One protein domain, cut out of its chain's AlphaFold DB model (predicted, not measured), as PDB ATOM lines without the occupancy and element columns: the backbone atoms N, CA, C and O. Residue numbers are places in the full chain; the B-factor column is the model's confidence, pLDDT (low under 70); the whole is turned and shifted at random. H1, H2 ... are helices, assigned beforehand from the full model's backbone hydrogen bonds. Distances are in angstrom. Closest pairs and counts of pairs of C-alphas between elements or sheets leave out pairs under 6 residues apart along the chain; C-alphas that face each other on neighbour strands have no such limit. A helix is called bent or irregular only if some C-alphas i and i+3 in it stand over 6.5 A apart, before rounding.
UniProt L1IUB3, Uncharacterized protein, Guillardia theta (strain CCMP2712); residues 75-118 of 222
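AT A GLANCE: This is residues 75 to 118 of the 222 residues of an uncharacterized protein of Guillardia theta (strain CCMP2712) (UniProt L1IUB3). Three helices follow one another in a loose, open chain: H1 and H2 pack together about perpendicular, and H3 lies beyond the far end of H2, away from H1. The second half of H3 and the tail after it, residues 108 to 118, stick out as a free arm. The printed part has 44 residues with three named helices, in the order H1, H2, H3, and no named strand; its class is all helix. The whole is loose, with a radius of gyration of the C-alphas of 11.8 A, and spans 30 by 23 by 14 A.

HOW THE PARTS SIT: H1, residues 75 to 86, touches H2, residues 90 to 97, with 12 pairs of C-alphas within 8 A. The closest C-alphas of the two, those of Ser 79 and Pro 90, are 4.8 A apart. Their lines stand about perpendicular, at 80 degrees. H3, residues 103 to 113, is close to H2 but not clearly touching; their closest C-alphas, those of Ile 96 and Ala 103, are 7.8 A apart. H2 and H3 run the same way at a steep tilt of 59 degrees. H1 and H3 are apart. In H1 and H2 every O i to N i+4 pair is within hydrogen-bond range; in H3 3 of 7 are, beside 5 of 8 O i to N i+3 pairs.

IN THESE COORDINATES: H1 begins with C-alpha 75 at (348.240, 354.580, 185.226) and is 16.2 A long from first to last C-alpha. H2, 10.7 A long, begins with C-alpha 90 at (355.213, 349.490, 180.842). H3, 14.2 A long, ends with C-alpha 113 at (344.301, 366.954, 171.532). H3 is irregular: C-alphas 105 and 108 are 7.1 A apart.

THE WHOLE: The C-alphas farthest apart, those of Gly 87 and Pro 117, are 32.6 A apart. The printed part has no cut, and the links H1 to H2 and H2 to H3 are tight. Mean pLDDT of the printed part is 82.2; residues 110 to 118 of the model are under 70.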
ATOM      1  N   LYS A  75     347.325 354.535 186.389       83.88
ATOM      2  CA  LYS A  75     348.240 354.580 185.226       83.88
ATOM      3  C   LYS A  75     349.078 353.303 185.063       83.88
ATOM      4  O   LYS A  75     349.509 352.968 183.961       83.88
ATOM      5  N   PHE A  76     349.353 352.596 186.161       87.69
ATOM      6  CA  PHE A  76     350.202 351.405 186.149       87.69
ATOM      7  C   PHE A  76     349.531 350.230 185.439       87.69
ATOM      8  O   PHE A  76     350.156 349.632 184.563       87.69
ATOM      9  N   ALA A  77     348.267 349.948 185.765       86.75
ATOM     10  CA  ALA A  77     347.525 348.839 185.169       86.75
ATOM     11  C   ALA A  77     347.360 349.027 183.653       86.75
ATOM     12  O   ALA A  77     347.641 348.116 182.875       86.75
ATOM     13  N   GLU A  78     347.006 350.239 183.219       88.81
ATOM     14  CA  GLU A  78     346.861 350.552 181.795       88.81
ATOM     15  C   GLU A  78     348.189 350.441 181.047       88.81
ATOM     16  O   GLU A  78     348.254 349.835 179.978       88.81
ATOM     17  N   SER A  79     349.274 350.959 181.636       92.00
ATOM     18  CA  SER A  79     350.599 350.883 181.015       92.00
ATOM     19  C   SER A  79     351.063 349.441 180.794       92.00
ATOM     20  O   SER A  79     351.801 349.170 179.847       92.00
ATOM     21  N   GLU A  80     350.616 348.501 181.633       91.44
ATOM     22  CA  GLU A  80     350.927 347.083 181.475       91.44
ATOM     23  C   GLU A  80     350.174 346.453 180.299       91.44
ATOM     24  O   GLU A  80     350.761 345.705 179.515       91.44
ATOM     25  N   VAL A  81     348.889 346.778 180.147       89.50
ATOM     26  CA  VAL A  81     348.062 346.290 179.037       89.50
ATOM     27  C   VAL A  81     348.573 346.853 177.712       89.50
ATOM     28  O   VAL A  81     348.882 346.089 176.798       89.50
ATOM     29  N   VAL A  82     348.759 348.171 177.635       91.00
ATOM     30  CA  VAL A  82     349.268 348.848 176.434       91.00
ATOM     31  C   VAL A  82     350.678 348.358 176.097       91.00
ATOM     32  O   VAL A  82     350.970 348.056 174.941       91.00
ATOM     33  N   GLY A  83     351.540 348.173 177.101       91.06
ATOM     34  CA  GLY A  83     352.883 347.631 176.900       91.06
ATOM     35  C   GLY A  83     352.875 346.261 176.218       91.06
ATOM     36  O   GLY A  83     353.617 346.040 175.259       91.06
ATOM     37  N   LYS A  84     351.970 345.366 176.633       88.44
ATOM     38  CA  LYS A  84     351.791 344.043 176.010       88.44
ATOM     39  C   LYS A  84     351.299 344.138 174.565       88.44
ATOM     40  O   LYS A  84     351.762 343.370 173.726       88.44
ATOM     41  N   CYS A  85     350.406 345.078 174.255       87.00
ATOM     42  CA  CYS A  85     349.878 345.267 172.901       87.00
ATOM     43  C   CYS A  85     350.942 345.757 171.910       87.00
ATOM     44  O   CYS A  85     350.963 345.322 170.758       87.00
ATOM     45  N   TYR A  86     351.837 346.632 172.366       88.75
ATOM     46  CA  TYR A  86     352.871 347.244 171.529       88.75
ATOM     47  C   TYR A  86     354.240 346.551 171.624       88.75
ATOM     48  O   TYR A  86     355.151 346.892 170.870       88.75
ATOM     49  N   GLY A  87     354.398 345.565 172.515       89.56
ATOM     50  CA  GLY A  87     355.670 344.874 172.742       89.56
ATOM     51  C   GLY A  87     356.728 345.770 173.392       89.56
ATOM     52  O   GLY A  87     357.914 345.647 173.095       89.56
ATOM     53  N   VAL A  88     356.299 346.699 174.247       90.94
ATOM     54  CA  VAL A  88     357.155 347.682 174.920       90.94
ATOM     55  C   VAL A  88     357.033 347.540 176.431       90.94
ATOM     56  O   VAL A  88     356.029 347.050 176.951       90.94
ATOM     57  N   SER A  89     358.053 347.984 177.164       92.75
ATOM     58  CA  SER A  89     357.981 347.943 178.621       92.75
ATOM     59  C   SER A  89     356.898 348.910 179.138       92.75
ATOM     60  O   SER A  89     356.757 350.010 178.593       92.75
ATOM     61  N   PRO A  90     356.183 348.577 180.228       93.19
ATOM     62  CA  PRO A  90     355.213 349.490 180.842       93.19
ATOM     63  C   PRO A  90     355.845 350.820 181.271       93.19
ATOM     64  O   PRO A  90     355.194 351.861 181.276       93.19
ATOM     65  N   LYS A  91     357.143 350.806 181.607       93.88
ATOM     66  CA  LYS A  91     357.918 352.017 181.883       93.88
ATOM     67  C   LYS A  91     357.983 352.926 180.654       93.88
ATOM     68  O   LYS A  91     357.685 354.105 180.777       93.88
ATOM     69  N   THR A  92     358.310 352.374 179.486       93.12
ATOM     70  CA  THR A  92     358.382 353.126 178.225       93.12
ATOM     71  C   THR A  92     357.033 353.747 177.865       93.12
ATOM     72  O   THR A  92     356.995 354.893 177.438       93.12
ATOM     73  N   VAL A  93     355.928 353.026 178.087       93.75
ATOM     74  CA  VAL A  93     354.572 353.569 177.891       93.75
ATOM     75  C   VAL A  93     354.345 354.804 178.765       93.75
ATOM     76  O   VAL A  93     353.918 355.838 178.258       93.75
ATOM     77  N   ARG A  94     354.696 354.733 180.057       93.19
ATOM     78  CA  ARG A  94     354.597 355.887 180.965       93.19
ATOM     79  C   ARG A  94     355.504 357.039 180.535       93.19
ATOM     80  O   ARG A  94     355.042 358.169 180.495       93.19
ATOM     81  N   ASP A  95     356.741 356.755 180.128       93.06
ATOM     82  CA  ASP A  95     357.675 357.780 179.646       93.06
ATOM     83  C   ASP A  95     357.147 358.502 178.379       93.06
ATOM     84  O   ASP A  95     357.415 359.692 178.195       93.06
ATOM     85  N   ILE A  96     356.378 357.810 177.522       93.31
ATOM     86  CA  ILE A  96     355.674 358.399 176.365       93.31
ATOM     87  C   ILE A  96     354.496 359.265 176.827       93.31
ATOM     88  O   ILE A  96     354.357 360.395 176.365       93.31
ATOM     89  N   TRP A  97     353.665 358.770 177.749       92.19
ATOM     90  CA  TRP A  97     352.511 359.513 178.276       92.19
ATOM     91  C   TRP A  97     352.899 360.765 179.062       92.19
ATOM     92  O   TRP A  97     352.244 361.796 178.927       92.19
ATOM     93  N   ASP A  98     353.971 360.687 179.847       90.25
ATOM     94  CA  ASP A  98     354.526 361.809 180.608       90.25
ATOM     95  C   ASP A  98     355.400 362.724 179.730       90.25
ATOM     96  O   ASP A  98     355.875 363.761 180.188       90.25
ATOM     97  N   ARG A  99     355.619 362.353 178.460       89.19
ATOM     98  CA  ARG A  99     356.400 363.090 177.454       89.19
ATOM     99  C   ARG A  99     357.882 363.309 177.803       89.19
ATOM    100  O   ARG A  99     358.561 364.014 177.066       89.19
ATOM    101  N   LYS A 100     358.440 362.672 178.842       86.12
ATOM    102  CA  LYS A 100     359.821 362.933 179.313       86.12
ATOM    103  C   LYS A 100     360.887 362.694 178.242       86.12
ATOM    104  O   LYS A 100     361.780 363.514 178.069       86.12
ATOM    105  N   SER A 101     360.799 361.572 177.528       84.56
ATOM    106  CA  SER A 101     361.786 361.190 176.500       84.56
ATOM    107  C   SER A 101     361.247 361.292 175.074       84.56
ATOM    108  O   SER A 101     361.999 361.107 174.123       84.56
ATOM    109  N   TRP A 102     359.951 361.582 174.920       88.06
ATOM    110  CA  TRP A 102     359.243 361.549 173.636       88.06
ATOM    111  C   TRP A 102     358.579 362.876 173.255       88.06
ATOM    112  O   TRP A 102     357.924 362.930 172.214       88.06
ATOM    113  N   ALA A 103     358.807 363.948 174.029       87.94
ATOM    114  CA  ALA A 103     358.238 365.280 173.803       87.94
ATOM    115  C   ALA A 103     358.285 365.698 172.328       87.94
ATOM    116  O   ALA A 103     357.227 365.898 171.740       87.94
ATOM    117  N   ARG A 104     359.472 365.676 171.700       86.50
ATOM    118  CA  ARG A 104     359.684 366.080 170.294       86.50
ATOM    119  C   ARG A 104     358.784 365.360 169.282       86.50
ATOM    120  O   ARG A 104     358.470 365.916 168.238       86.50
ATOM    121  N   HIS A 105     358.386 364.120 169.559       84.88
ATOM    122  CA  HIS A 105     357.536 363.329 168.663       84.88
ATOM    123  C   HIS A 105     356.043 363.479 168.974       84.88
ATOM    124  O   HIS A 105     355.210 363.296 168.089       84.88
ATOM    125  N   THR A 106     355.701 363.800 170.221       82.62
ATOM    126  CA  THR A 106     354.311 363.932 170.693       82.62
ATOM    127  C   THR A 106     353.799 365.374 170.714       82.62
ATOM    128  O   THR A 106     352.594 365.583 170.793       82.62
ATOM    129  N   GLU A 107     354.679 366.371 170.627       83.62
ATOM    130  CA  GLU A 107     354.359 367.802 170.737       83.62
ATOM    131  C   GLU A 107     353.308 368.255 169.713       83.62
ATOM    132  O   GLU A 107     352.312 368.881 170.072       83.62
ATOM    133  N   SER A 108     353.440 367.814 168.459       76.00
ATOM    134  CA  SER A 108     352.491 368.128 167.378       76.00
ATOM    135  C   SER A 108     351.086 367.544 167.576       76.00
ATOM    136  O   SER A 108     350.132 367.977 166.925       76.00
ATOM    137  N   LEU A 109     350.935 366.554 168.461       72.38
ATOM    138  CA  LEU A 109     349.648 365.932 168.770       72.38
ATOM    139  C   LEU A 109     348.941 366.602 169.935       72.38
ATOM    140  O   LEU A 109     347.715 366.594 169.967       72.38
ATOM    141  N   VAL A 110     349.691 367.188 170.866       69.56
ATOM    142  CA  VAL A 110     349.129 367.893 172.025       69.56
ATOM    143  C   VAL A 110     348.330 369.097 171.550       69.56
ATOM    144  O   VAL A 110     347.167 369.217 171.914       69.56
ATOM    145  N   ALA A 111     348.877 369.876 170.613       67.69
ATOM    146  CA  ALA A 111     348.172 371.004 170.002       67.69
ATOM    147  C   ALA A 111     346.823 370.610 169.365       67.69
ATOM    148  O   ALA A 111     345.918 371.432 169.272       67.69
ATOM    149  N   LYS A 112     346.671 369.349 168.934       63.19
ATOM    150  CA  LYS A 112     345.421 368.817 168.365       63.19
ATOM    151  C   LYS A 112     344.500 368.197 169.415       63.19
ATOM    152  O   LYS A 112     343.289 368.216 169.240       63.19
ATOM    153  N   HIS A 113     345.060 367.618 170.473       61.75
ATOM    154  CA  HIS A 113     344.301 366.954 171.532       61.75
ATOM    155  C   HIS A 113     343.743 367.951 172.558       61.75
ATOM    156  O   HIS A 113     342.659 367.747 173.088       61.75
ATOM    157  N   GLU A 114     344.457 369.045 172.815       58.34
ATOM    158  CA  GLU A 114     344.051 370.114 173.737       58.34
ATOM    159  C   GLU A 114     342.948 371.015 173.151       58.34
ATOM    160  O   GLU A 114     342.265 371.723 173.881       58.34
ATOM    161  N   GLN A 115     342.701 370.923 171.839       52.81
ATOM    162  CA  GLN A 115     341.553 371.551 171.181       52.81
ATOM    163  C   GLN A 115     340.261 370.731 171.256       52.81
ATOM    164  O   GLN A 115     339.253 371.169 170.708       52.81
ATOM    165  N   VAL A 116     340.238 369.565 171.916       49.94
ATOM    166  CA  VAL A 116     338.952 368.990 172.326       49.94
ATOM    167  C   VAL A 116     338.500 369.845 173.506       49.94
ATOM    168  O   VAL A 116     339.088 369.709 174.581       49.94
ATOM    169  N   PRO A 117     337.535 370.772 173.318       43.91
ATOM    170  CA  PRO A 117     337.123 371.649 174.394       43.91
ATOM    171  C   PRO A 117     336.697 370.746 175.537       43.91
ATOM    172  O   PRO A 117     335.929 369.802 175.321       43.91
ATOM    173  N   ALA A 118     337.229 371.012 176.730       50.78
ATOM    174  CA  ALA A 118     336.632 370.541 177.960       50.78
ATOM    175  C   ALA A 118     335.145 370.879 177.845       50.78
ATOM    176  O   ALA A 118     334.757 372.042 177.953       50.78
TER     177      ALA A 118